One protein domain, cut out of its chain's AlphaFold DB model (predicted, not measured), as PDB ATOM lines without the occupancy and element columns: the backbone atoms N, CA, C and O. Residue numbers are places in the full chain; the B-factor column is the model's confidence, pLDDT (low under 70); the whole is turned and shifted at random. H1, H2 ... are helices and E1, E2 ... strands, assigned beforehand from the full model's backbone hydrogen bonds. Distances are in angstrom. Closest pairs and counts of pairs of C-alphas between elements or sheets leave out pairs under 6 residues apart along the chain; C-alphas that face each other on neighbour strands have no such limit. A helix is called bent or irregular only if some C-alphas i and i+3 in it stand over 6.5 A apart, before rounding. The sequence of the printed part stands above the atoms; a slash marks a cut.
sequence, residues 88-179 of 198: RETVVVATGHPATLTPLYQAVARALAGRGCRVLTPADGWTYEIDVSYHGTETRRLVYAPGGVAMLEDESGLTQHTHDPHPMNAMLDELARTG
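What this domain is: This is residues 88 to 179 of the 198 residues of an uncharacterized protein of Actinomadura sp. J1-007 (UniProt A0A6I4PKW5). A narrow three-strand sheet has helix H1 packed along E3, while H2 slants over E2, packing by its first residues; the E1 and E2 hairpin makes one end of the longest axis. There are 92 printed residues with elements in the order H1 E1 E2 E3 H2, the strands a meander, each the antiparallel neighbour of the one before. The class is mixed, and the whole is compact, with radius of gyration of the C-alphas 13.7 A and spans 47 by 31 by 18 A.

How they stand to each other: H1, residues 98 to 114, is irregular, with C-alphas 100 and 103 7.6 A apart; 11 of its 13 O i to N i+4 pairs are within hydrogen-bond range. E1, residues 127 to 132, and E2, residues 136 to 145, form a hairpin, with N 130 and O 138 2.9 A apart. E2 and E3, residues 149 to 153, form another, with N 143 and O 151 2.9 A apart. The closest C-alphas of H1 and E3, Gln 106 and Val 149, are 6.2 A apart. H2, residues 166 to 178, has every such pair within range; its height over the sheet is 10.2 A. H1 and H2 are apart.

Where its parts are: H1, 22.4 A long, begins at C-alpha 98 (-16.621, 40.084, 20.365). E2 is 27.7 A long. H2, 18.4 A, ends at C-alpha 178 (-41.758, 31.479, 16.406).

The domain as a whole: The printed part has no cut. The links H1 to E1 and E3 to H2 are long. Residues 133 to 135 have pLDDT under 70.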
ATOM      1  N   ARG A  88     -27.543  16.622  16.881       98.38
ATOM      2  CA  ARG A  88     -27.901  17.605  15.847       98.38
ATOM      3  C   ARG A  88     -28.893  18.646  16.373       98.38
ATOM      4  O   ARG A  88     -29.889  18.965  15.728       98.38
ATOM      5  N   GLU A  89     -28.628  19.142  17.578       98.00
ATOM      6  CA  GLU A  89     -29.499  20.105  18.250       98.00
ATOM      7  C   GLU A  89     -29.641  21.408  17.447       98.00
ATOM      8  O   GLU A  89     -28.816  21.759  16.596       98.00
ATOM      9  N   THR A  90     -30.721  22.136  17.725       97.38
ATOM     10  CA  THR A  90     -30.867  23.527  17.292       97.38
ATOM     11  C   THR A  90     -30.211  24.421  18.343       97.38
ATOM     12  O   THR A  90     -30.487  24.259  19.528       97.38
ATOM     13  N   VAL A  91     -29.336  25.334  17.923       97.38
ATOM     14  CA  VAL A  91     -28.461  26.109  18.814       97.38
ATOM     15  C   VAL A  91     -28.473  27.595  18.464       97.38
ATOM     16  O   VAL A  91     -28.616  27.967  17.301       97.38
ATOM     17  N   VAL A  92     -28.262  28.435  19.475       97.69
ATOM     18  CA  VAL A  92     -27.858  29.839  19.325       97.69
ATOM     19  C   VAL A  92     -26.428  29.951  19.835       97.69
ATOM     20  O   VAL A  92     -26.092  29.376  20.870       97.69
ATOM     21  N   VAL A  93     -25.583  30.672  19.103       97.75
ATOM     22  CA  VAL A  93     -24.193  30.936  19.486       97.75
ATOM     23  C   VAL A  93     -24.029  32.447  19.589       97.75
ATOM     24  O   VAL A  93     -24.276  33.150  18.617       97.75
ATOM     25  N   ALA A  94     -23.634  32.953  20.754       96.94
ATOM     26  CA  ALA A  94     -23.544  34.387  21.021       96.94
ATOM     27  C   ALA A  94     -22.363  34.701  21.947       96.94
ATOM     28  O   ALA A  94     -22.017  33.879  22.797       96.94
ATOM     29  N   THR A  95     -21.761  35.884  21.807       95.81
ATOM     30  CA  THR A  95     -20.683  36.354  22.686       95.81
ATOM     31  C   THR A  95     -20.877  37.808  23.103       95.81
ATOM     32  O   THR A  95     -21.210  38.664  22.287       95.81
ATOM     33  N   GLY A  96     -20.622  38.087  24.384       94.69
ATOM     34  CA  GLY A  96     -20.517  39.448  24.918       94.69
ATOM     35  C   GLY A  96     -19.117  40.055  24.786       94.69
ATOM     36  O   GLY A  96     -18.964  41.235  25.059       94.69
ATOM     37  N   HIS A  97     -18.110  39.281  24.349       94.81
ATOM     38  CA  HIS A  97     -16.713  39.719  24.193       94.81
ATOM     39  C   HIS A  97     -16.247  39.573  22.732       94.81
ATOM     40  O   HIS A  97     -15.356  38.765  22.429       94.81
ATOM     41  N   PRO A  98     -16.856  40.310  21.787       93.25
ATOM     42  CA  PRO A  98     -16.621  40.084  20.365       93.25
ATOM     43  C   PRO A  98     -15.176  40.363  19.931       93.25
ATOM     44  O   PRO A  98     -14.673  39.674  19.045       93.25
ATOM     45  N   ALA A  99     -14.473  41.291  20.587       89.75
ATOM     46  CA  ALA A  99     -13.108  41.667  20.214       89.75
ATOM     47  C   ALA A  99     -12.104  40.501  20.291       89.75
ATOM     48  O   ALA A  99     -11.213  40.393  19.452       89.75
ATOM     49  N   THR A 100     -12.237  39.619  21.287       87.94
ATOM     50  CA  THR A 100     -11.254  38.556  21.552       87.94
ATOM     51  C   THR A 100     -11.792  37.158  21.275       87.94
ATOM     52  O   THR A 100     -11.028  36.285  20.866       87.94
ATOM     53  N   LEU A 101     -13.095  36.925  21.466       93.50
ATOM     54  CA  LEU A 101     -13.660  35.575  21.422       93.50
ATOM     55  C   LEU A 101     -14.352  35.225  20.103       93.50
ATOM     56  O   LEU A 101     -14.610  34.046  19.863       93.50
ATOM     57  N   THR A 102     -14.617  36.188  19.214       94.75
ATOM     58  CA  THR A 102     -15.340  35.916  17.956       94.75
ATOM     59  C   THR A 102     -14.754  34.746  17.152       94.75
ATOM     60  O   THR A 102     -15.519  33.833  16.829       94.75
ATOM     61  N   PRO A 103     -13.432  34.659  16.888       95.38
ATOM     62  CA  PRO A 103     -12.879  33.548  16.106       95.38
ATOM     63  C   PRO A 103     -13.134  32.165  16.726       95.38
ATOM     64  O   PRO A 103     -13.388  31.201  15.997       95.38
ATOM     65  N   LEU A 104     -13.111  32.067  18.062       95.75
ATOM     66  CA  LEU A 104     -13.401  30.833  18.798       95.75
ATOM     67  C   LEU A 104     -14.867  30.424  18.621       95.75
ATOM     68  O   LEU A 104     -15.153  29.297  18.215       95.75
ATOM     69  N   TYR A 105     -15.798  31.349  18.857       97.44
ATOM     70  CA  TYR A 105     -17.231  31.078  18.720       97.44
ATOM     71  C   TYR A 105     -17.607  30.739  17.271       97.44
ATOM     72  O   TYR A 105     -18.414  29.841  17.039       97.44
ATOM     73  N   GLN A 106     -16.970  31.372  16.280       97.69
ATOM     74  CA  GLN A 106     -17.166  31.031  14.868       97.69
ATOM     75  C   GLN A 106     -16.668  29.620  14.543       97.69
ATOM     76  O   GLN A 106     -17.292  28.914  13.750       97.69
ATOM     77  N   ALA A 107     -15.552  29.188  15.138       97.81
ATOM     78  CA  ALA A 107     -15.063  27.822  14.977       97.81
ATOM     79  C   ALA A 107     -16.050  26.800  15.563       97.81
ATOM     80  O   ALA A 107     -16.366  25.817  14.891       97.81
ATOM     81  N   VAL A 108     -16.599  27.073  16.751       97.88
ATOM     82  CA  VAL A 108     -17.642  26.246  17.380       97.88
ATOM     83  C   VAL A 108     -18.902  26.194  16.513       97.88
ATOM     84  O   VAL A 108     -19.388  25.105  16.205       97.88
ATOM     85  N   ALA A 109     -19.399  27.343  16.047       98.31
ATOM     86  CA  ALA A 109     -20.597  27.416  15.213       98.31
ATOM     87  C   ALA A 109     -20.433  26.636  13.898       98.31
ATOM     88  O   ALA A 109     -21.303  25.843  13.532       98.31
ATOM     89  N   ARG A 110     -19.282  26.772  13.220       98.19
ATOM     90  CA  ARG A 110     -18.964  25.982  12.017       98.19
ATOM     91  C   ARG A 110     -18.896  24.486  12.306       98.19
ATOM     92  O   ARG A 110     -19.396  23.699  11.504       98.19
ATOM     93  N   ALA A 111     -18.288  24.082  13.423       98.06
ATOM     94  CA  ALA A 111     -18.192  22.674  13.801       98.06
ATOM     95  C   ALA A 111     -19.578  22.064  14.065       98.06
ATOM     96  O   ALA A 111     -19.870  20.977  13.564       98.06
ATOM     97  N   LEU A 112     -20.450  22.778  14.781       98.56
ATOM     98  CA  LEU A 112     -21.834  22.368  15.025       98.56
ATOM     99  C   LEU A 112     -22.627  22.267  13.713       98.56
ATOM    100  O   LEU A 112     -23.219  21.222  13.431       98.56
ATOM    101  N   ALA A 113     -22.580  23.301  12.868       98.12
ATOM    102  CA  ALA A 113     -23.249  23.298  11.567       98.12
ATOM    103  C   ALA A 113     -22.765  22.142  10.672       98.12
ATOM    104  O   ALA A 113     -23.574  21.425  10.085       98.12
ATOM    105  N   GLY A 114     -21.453  21.880  10.636       98.12
ATOM    106  CA  GLY A 114     -20.864  20.759   9.896       98.12
ATOM    107  C   GLY A 114     -21.296  19.373  10.394       98.12
ATOM    108  O   GLY A 114     -21.199  18.395   9.655       98.12
ATOM    109  N   ARG A 115     -21.806  19.267  11.629       98.19
ATOM    110  CA  ARG A 115     -22.402  18.040  12.190       98.19
ATOM    111  C   ARG A 115     -23.912  17.936  11.951       98.19
ATOM    112  O   ARG A 115     -24.508  16.907  12.273       98.19
ATOM    113  N   GLY A 116     -24.512  18.952  11.334       98.12
ATOM    114  CA  GLY A 116     -25.939  19.026  11.038       98.12
ATOM    115  C   GLY A 116     -26.767  19.710  12.124       98.12
ATOM    116  O   GLY A 116     -27.991  19.624  12.069       98.12
ATOM    117  N   CYS A 117     -26.141  20.373  13.104       98.50
ATOM    118  CA  CYS A 117     -26.869  21.260  14.010       98.50
ATOM    119  C   CYS A 117     -27.437  22.450  13.240       98.50
ATOM    120  O   CYS A 117     -26.808  22.979  12.320       98.50
ATOM    121  N   ARG A 118     -28.607  22.920  13.668       97.12
ATOM    122  CA  ARG A 118     -29.219  24.128  13.114       97.12
ATOM    123  C   ARG A 118     -28.805  25.331  13.956       97.12
ATOM    124  O   ARG A 118     -29.263  25.457  15.087       97.12
ATOM    125  N   VAL A 119     -27.956  26.196  13.408       97.56
ATOM    126  CA  VAL A 119     -27.549  27.454  14.055       97.56
ATOM    127  C   VAL A 119     -28.580  28.530  13.722       97.56
ATOM    128  O   VAL A 119     -28.807  28.818  12.548       97.56
ATOM    129  N   LEU A 120     -29.244  29.069  14.741       97.44
ATOM    130  CA  LEU A 120     -30.268  30.102  14.591       97.44
ATOM    131  C   LEU A 120     -29.681  31.501  14.768       97.44
ATOM    132  O   LEU A 120     -28.737  31.694  15.531       97.44
ATOM    133  N   THR A 121     -30.314  32.471  14.108       97.81
ATOM    134  CA  THR A 121     -29.983  33.899  14.194       97.81
ATOM    135  C   THR A 121     -31.212  34.740  14.583       97.81
ATOM    136  O   THR A 121     -31.661  35.570  13.791       97.81
ATOM    137  N   PRO A 122     -31.842  34.476  15.745       97.94
ATOM    138  CA  PRO A 122     -33.028  35.213  16.178       97.94
ATOM    139  C   PRO A 122     -32.726  36.695  16.432       97.94
ATOM    140  O   PRO A 122     -31.608  37.050  16.811       97.94
ATOM    141  N   ALA A 123     -33.727  37.556  16.267       97.75
ATOM    142  CA  ALA A 123     -33.643  38.987  16.557       97.75
ATOM    143  C   ALA A 123     -32.508  39.725  15.809       97.75
ATOM    144  O   ALA A 123     -32.029  40.759  16.274       97.75
ATOM    145  N   ASP A 124     -32.069  39.221  14.648       97.75
ATOM    146  CA  ASP A 124     -31.060  39.904  13.831       97.75
ATOM    147  C   ASP A 124     -31.508  41.329  13.486       97.75
ATOM    148  O   ASP A 124     -32.606  41.571  12.979       97.75
ATOM    149  N   GLY A 125     -30.643  42.286  13.796       97.75
ATOM    150  CA  GLY A 125     -30.885  43.704  13.617       97.75
ATOM    151  C   GLY A 125     -31.737  44.373  14.678       97.75
ATOM    152  O   GLY A 125     -32.007  45.563  14.526       97.75
ATOM    153  N   TRP A 126     -32.123  43.666  15.739       98.44
ATOM    154  CA  TRP A 126     -32.774  44.272  16.895       98.44
ATOM    155  C   TRP A 126     -31.860  45.310  17.560       98.44
ATOM    156  O   TRP A 126     -30.648  45.101  17.665       98.44
ATOM    157  N   THR A 127     -32.431  46.429  18.003       98.12
ATOM    158  CA  THR A 127     -31.686  47.548  18.590       98.12
ATOM    159  C   THR A 127     -32.225  47.951  19.954       98.12
ATOM    160  O   THR A 127     -33.406  47.771  20.251       98.12
ATOM    161  N   TYR A 128     -31.355  48.543  20.768       96.81
ATOM    162  CA  TYR A 128     -31.721  49.200  22.019       96.81
ATOM    163  C   TYR A 128     -30.760  50.339  22.337       96.81
ATOM    164  O   TYR A 128     -29.645  50.381  21.816       96.81
ATOM    165  N   GLU A 129     -31.203  51.254  23.189       95.06
ATOM    166  CA  GLU A 129     -30.380  52.350  23.687       95.06
ATOM    167  C   GLU A 129     -29.752  51.971  25.031       95.06
ATOM    168  O   GLU A 129     -30.398  51.347  25.879       95.06
ATOM    169  N   ILE A 130     -28.496  52.362  25.220       91.31
ATOM    170  CA  ILE A 130     -27.799  52.297  26.505       91.31
ATOM    171  C   ILE A 130     -27.453  53.699  26.984       91.31
ATOM    172  O   ILE A 130     -27.092  54.555  26.180       91.31
ATOM    173  N   ASP A 131     -27.485  53.912  28.296       87.69
ATOM    174  CA  ASP A 131     -26.969  55.138  28.896       87.69
ATOM    175  C   ASP A 131     -25.439  55.090  28.945       87.69
ATOM    176  O   ASP A 131     -24.846  54.239  29.618       87.69
ATOM    177  N   VAL A 132     -24.776  56.037  28.278       82.88
ATOM    178  CA  VAL A 132     -23.332  56.230  28.415       82.88
ATOM    179  C   VAL A 132     -23.050  57.353  29.407       82.88
ATOM    180  O   VAL A 132     -23.484  58.491  29.241       82.88
ATOM    181  N   SER A 133     -22.288  57.014  30.451       69.06
ATOM    182  CA  SER A 133     -22.055  57.805  31.678       69.06
ATOM    183  C   SER A 133     -21.699  59.296  31.521       69.06
ATOM    184  O   SER A 133     -21.816  60.035  32.496       69.06
ATOM    185  N   TYR A 134     -21.301  59.755  30.330       63.09
ATOM    186  CA  TYR A 134     -20.940  61.152  30.068       63.09
ATOM    187  C   TYR A 134     -21.521  61.759  28.773       63.09
ATOM    188  O   TYR A 134     -21.359  62.963  28.572       63.09
ATOM    189  N   HIS A 135     -22.198  60.992  27.903       62.91
ATOM    190  CA  HIS A 135     -22.479  61.427  26.518       62.91
ATOM    191  C   HIS A 135     -23.905  61.176  25.993       62.91
ATOM    192  O   HIS A 135     -24.138  61.318  24.797       62.91
ATOM    193  N   GLY A 136     -24.878  60.902  26.865       82.62
ATOM    194  CA  GLY A 136     -26.262  60.649  26.449       82.62
ATOM    195  C   GLY A 136     -26.515  59.161  26.236       82.62
ATOM    196  O   GLY A 136     -26.011  58.349  27.011       82.62
ATOM    197  N   THR A 137     -27.306  58.811  25.226       90.06
ATOM    198  CA  THR A 137     -27.591  57.417  24.878       90.06
ATOM    199  C   THR A 137     -26.813  56.987  23.638       90.06
ATOM    200  O   THR A 137     -26.575  57.784  22.732       90.06
ATOM    201  N   GLU A 138     -26.396  55.723  23.599       92.31
ATOM    202  CA  GLU A 138     -25.847  55.083  22.400       92.31
ATOM    203  C   GLU A 138     -26.772  53.957  21.944       92.31
ATOM    204  O   GLU A 138     -27.203  53.134  22.756       92.31
ATOM    205  N   THR A 139     -27.025  53.867  20.638       95.69
ATOM    206  CA  THR A 139     -27.731  52.719  20.063       95.69
ATOM    207  C   THR A 139     -26.781  51.532  19.925       95.69
ATOM    208  O   THR A 139     -25.680  51.636  19.379       95.69
ATOM    209  N   ARG A 140     -27.231  50.364  20.378       97.25
ATOM    210  CA  ARG A 140     -26.596  49.067  20.141       97.25
ATOM    211  C   ARG A 140     -27.476  48.234  19.220       97.25
ATOM    212  O   ARG A 140     -28.694  48.205  19.393       97.25
ATOM    213  N   ARG A 141     -26.864  47.527  18.269       98.19
ATOM    214  CA  ARG A 141     -27.545  46.625  17.330       98.19
ATOM    215  C   ARG A 141     -27.044  45.196  17.497       98.19
ATOM    216  O   ARG A 141     -25.839  44.968  17.500       98.19
ATOM    217  N   LEU A 142     -27.966  44.240  17.594       98.50
ATOM    218  CA  LEU A 142     -27.671  42.812  17.529       98.50
ATOM    219  C   LEU A 142     -27.340  42.426  16.088       98.50
ATOM    220  O   LEU A 142     -28.139  42.643  15.176       98.50
ATOM    221  N   VAL A 143     -26.156  41.862  15.893       98.12
ATOM    222  CA  VAL A 143     -25.636  41.441  14.591       98.12
ATOM    223  C   VAL A 143     -25.061  40.035  14.681       98.12
ATOM    224  O   VAL A 143     -24.793  39.528  15.772       98.12
ATOM    225  N   TYR A 144     -24.816  39.421  13.526       98.06
ATOM    226  CA  TYR A 144     -24.233  38.089  13.439       98.06
ATOM    227  C   TYR A 144     -22.953  38.088  12.607       98.06
ATOM    228  O   TYR A 144     -22.970  38.380  11.412       98.06
ATOM    229  N   ALA A 145     -21.841  37.675  13.214       96.06
ATOM    230  CA  ALA A 145     -20.625  37.389  12.463       96.06
ATOM    231  C   ALA A 145     -20.793  36.137  11.582       96.06
ATOM    232  O   ALA A 145     -21.651  35.284  11.857       96.06
ATOM    233  N   PRO A 146     -19.934  35.962  10.553       93.81
ATOM    234  CA  PRO A 146     -19.961  34.784   9.692       93.81
ATOM    235  C   PRO A 146     -20.023  33.479  10.491       93.81
ATOM    236  O   PRO A 146     -19.221  33.265  11.399       93.81
ATOM    237  N   GLY A 147     -20.963  32.602  10.138       92.75
ATOM    238  CA  GLY A 147     -21.240  31.369  10.883       92.75
ATOM    239  C   GLY A 147     -22.358  31.487  11.923       92.75
ATOM    240  O   GLY A 147     -22.676  30.476  12.541       92.75
ATOM    241  N   GLY A 148     -22.975  32.663  12.085       97.25
ATOM    242  CA  GLY A 148     -24.153  32.846  12.939       97.25
ATOM    243  C   GLY A 148     -23.811  33.083  14.409       97.25
ATOM    244  O   GLY A 148     -24.524  32.598  15.280       97.25
ATOM    245  N   VAL A 149     -22.728  33.816  14.691       98.25
ATOM    246  CA  VAL A 149     -22.353  34.195  16.065       98.25
ATOM    247  C   VAL A 149     -22.919  35.570  16.393       98.25
ATOM    248  O   VAL A 149     -22.475  36.554  15.806       98.25
ATOM    249  N   ALA A 150     -23.857  35.632  17.334       98.31
ATOM    250  CA  ALA A 150     -24.473  36.877  17.770       98.31
ATOM    251  C   ALA A 150     -23.491  37.742  18.580       98.31
ATOM    252  O   ALA A 150     -22.762  37.233  19.438       98.31
ATOM    253  N   MET A 151     -23.498  39.046  18.322       97.88
ATOM    254  CA  MET A 151     -22.750  40.074  19.050       97.88
ATOM    255  C   MET A 151     -23.438  41.432  18.916       97.88
ATOM    256  O   MET A 151     -24.417  41.563  18.183       97.88
ATOM    257  N   LEU A 152     -22.929  42.447  19.612       97.56
ATOM    258  CA  LEU A 152     -23.404  43.816  19.460       97.56
ATOM    259  C   LEU A 152     -22.427  44.661  18.657       97.56
ATOM    260  O   LEU A 152     -21.216  44.516  18.817       97.56
ATOM    261  N   GLU A 153     -22.968  45.586  17.877       97.31
ATOM    262  CA  GLU A 153     -22.241  46.698  17.268       97.31
ATOM    263  C   GLU A 153     -22.865  48.037  17.678       97.31
ATOM    264  O   GLU A 153     -24.039  48.105  18.061       97.31
ATOM    265  N   ASP A 154     -22.066  49.096  17.626       95.88
ATOM    266  CA  ASP A 154     -22.534  50.477  17.734       95.88
ATOM    267  C   ASP A 154     -22.954  51.062  16.374       95.88
ATOM    268  O   ASP A 154     -22.905  50.398  15.337       95.88
ATOM    269  N   GLU A 155     -23.364  52.330  16.364       94.31
ATOM    270  CA  GLU A 155     -23.789  53.044  15.150       94.31
ATOM    271  C   GLU A 155     -22.675  53.213  14.104       94.31
ATOM    272  O   GLU A 155     -22.960  53.425  12.925       94.31
ATOM    273  N   SER A 156     -21.407  53.097  14.509       94.88
ATOM    274  CA  SER A 156     -20.253  53.116  13.607       94.88
ATOM    275  C   SER A 156     -19.910  51.735  13.034       94.88
ATOM    276  O   SER A 156     -19.007  51.622  12.203       94.88
ATOM    277  N   GLY A 157     -20.638  50.690  13.444       94.75
ATOM    278  CA  GLY A 157     -20.391  49.303  13.057       94.75
ATOM    279  C   GLY A 157     -19.228  48.656  13.812       94.75
ATOM    280  O   GLY A 157     -18.711  47.629  13.375       94.75
ATOM    281  N   LEU A 158     -18.771  49.244  14.922       95.56
ATOM    282  CA  LEU A 158     -17.735  48.642  15.757       95.56
ATOM    283  C   LEU A 158     -18.365  47.691  16.766       95.56
ATOM    284  O   LEU A 158     -19.341  48.033  17.430       95.56
ATOM    285  N   THR A 159     -17.784  46.500  16.910       96.38
ATOM    286  CA  THR A 159     -18.286  45.494  17.848       96.38
ATOM    287  C   THR A 159     -18.063  45.922  19.294       96.38
ATOM    288  O   THR A 159     -16.955  46.330  19.649       96.38
ATOM    289  N   GLN A 160     -19.071  45.745  20.141       95.62
ATOM    290  CA  GLN A 160     -19.087  46.254  21.505       95.62
ATOM    291  C   GLN A 160     -19.122  45.137  22.542       95.62
ATOM    292  O   GLN A 160     -19.869  44.163  22.428       95.62
ATOM    293  N   HIS A 161     -18.302  45.309  23.578       95.00
ATOM    294  CA  HIS A 161     -18.368  44.489  24.783       95.00
ATOM    295  C   HIS A 161     -19.658  44.792  25.548       95.00
ATOM    296  O   HIS A 161     -20.042  45.956  25.669       95.00
ATOM    297  N   THR A 162     -20.327  43.770  26.084       91.94
ATOM    298  CA  THR A 162     -21.581  43.970  26.821       91.94
ATOM    299  C   THR A 162     -21.803  42.960  27.944       91.94
ATOM    300  O   THR A 162     -21.391  41.799  27.871       91.94
ATOM    301  N   HIS A 163     -22.509  43.424  28.971       91.50
ATOM    302  CA  HIS A 163     -23.102  42.618  30.039       91.50
ATOM    303  C   HIS A 163     -24.630  42.765  30.086       91.50
ATOM    304  O   HIS A 163     -25.275  42.234  30.993       91.50
ATOM    305  N   ASP A 164     -25.208  43.486  29.125       92.19
ATOM    306  CA  ASP A 164     -26.628  43.792  29.125       92.19
ATOM    307  C   ASP A 164     -27.452  42.543  28.797       92.19
ATOM    308  O   ASP A 164     -27.122  41.801  27.868       92.19
ATOM    309  N   PRO A 165     -28.571  42.322  29.502       93.06
ATOM    310  CA  PRO A 165     -29.416  41.158  29.258       93.06
ATOM    311  C   PRO A 165     -30.322  41.308  28.036       93.06
ATOM    312  O   PRO A 165     -30.784  40.314  27.478       93.06
ATOM    313  N   HIS A 166     -30.594  42.547  27.618       94.94
ATOM    314  CA  HIS A 166     -31.625  42.861  26.632       94.94
ATOM    315  C   HIS A 166     -31.478  42.107  25.296       94.94
ATOM    316  O   HIS A 166     -32.484  41.565  24.836       94.94
ATOM    317  N   PRO A 167     -30.275  41.970  24.699       95.75
ATOM    318  CA  PRO A 167     -30.121  41.233  23.445       95.75
ATOM    319  C   PRO A 167     -30.461  39.745  23.586       95.75
ATOM    320  O   PRO A 167     -31.089  39.169  22.701       95.75
ATOM    321  N   MET A 168     -30.082  39.116  24.706       95.38
ATOM    322  CA  MET A 168     -30.414  37.711  24.960       95.38
ATOM    323  C   MET A 168     -31.919  37.531  25.157       95.38
ATOM    324  O   MET A 168     -32.503  36.616  24.581       95.38
ATOM    325  N   ASN A 169     -32.559  38.434  25.900       95.50
ATOM    326  CA  ASN A 169     -34.010  38.412  26.084       95.50
ATOM    327  C   ASN A 169     -34.744  38.563  24.745       95.50
ATOM    328  O   ASN A 169     -35.619  37.758  24.447       95.50
ATOM    329  N   ALA A 170     -34.325  39.500  23.886       97.50
ATOM    330  CA  ALA A 170     -34.913  39.680  22.558       97.50
ATOM    331  C   ALA A 170     -34.813  38.409  21.692       97.50
ATOM    332  O   ALA A 170     -35.790  38.013  21.052       97.50
ATOM    333  N   MET A 171     -33.655  37.735  21.712       97.50
ATOM    334  CA  MET A 171     -33.467  36.454  21.025       97.50
ATOM    335  C   MET A 171     -34.413  35.371  21.561       97.50
ATOM    336  O   MET A 171     -35.081  34.692  20.780       97.50
ATOM    337  N   LEU A 172     -34.488  35.204  22.885       95.38
ATOM    338  CA  LEU A 172     -35.337  34.193  23.523       95.38
ATOM    339  C   LEU A 172     -36.831  34.462  23.288       95.38
ATOM    340  O   LEU A 172     -37.574  33.531  22.971       95.38
ATOM    341  N   ASP A 173     -37.257  35.721  23.365       96.50
ATOM    342  CA  ASP A 173     -38.639  36.142  23.129       96.50
ATOM    343  C   ASP A 173     -39.074  35.894  21.682       96.50
ATOM    344  O   ASP A 173     -40.216  35.507  21.417       96.50
ATOM    345  N   GLU A 174     -38.184  36.101  20.710       97.12
ATOM    346  CA  GLU A 174     -38.462  35.739  19.323       97.12
ATOM    347  C   GLU A 174     -38.598  34.230  19.145       97.12
ATOM    348  O   GLU A 174     -39.590  33.778  18.571       97.12
ATOM    349  N   LEU A 175     -37.666  33.447  19.690       95.44
ATOM    350  CA  LEU A 175     -37.719  31.988  19.603       95.44
ATOM    351  C   LEU A 175     -38.981  31.412  20.252       95.44
ATOM    352  O   LEU A 175     -39.570  30.473  19.712       95.44
ATOM    353  N   ALA A 176     -39.420  31.985  21.375       94.06
ATOM    354  CA  ALA A 176     -40.661  31.605  22.039       94.06
ATOM    355  C   ALA A 176     -41.891  31.886  21.158       94.06
ATOM    356  O   ALA A 176     -42.795  31.054  21.079       94.06
ATOM    357  N   ARG A 177     -41.913  33.022  20.445       92.88
ATOM    358  CA  ARG A 177     -43.007  33.383  19.522       92.88
ATOM    359  C   ARG A 177     -43.023  32.543  18.246       92.88
ATOM    360  O   ARG A 177     -44.102  32.225  17.754       92.88
ATOM    361  N   THR A 178     -41.862  32.199  17.690       87.56
ATOM    362  CA  THR A 178     -41.758  31.479  16.406       87.56
ATOM    363  C   THR A 178     -41.701  29.958  16.556       87.56
ATOM    364  O   THR A 178     -41.598  29.247  15.556       87.56
ATOM    365  N   GLY A 179     -41.730  29.432  17.787       80.69
ATOM    366  CA  GLY A 179     -41.535  28.003  18.052       80.69
ATOM    367  C   GLY A 179     -40.143  27.507  17.638       80.69
ATOM    368  O   GLY A 179     -39.986  26.349  17.249       80.69
TER     369      GLY A 179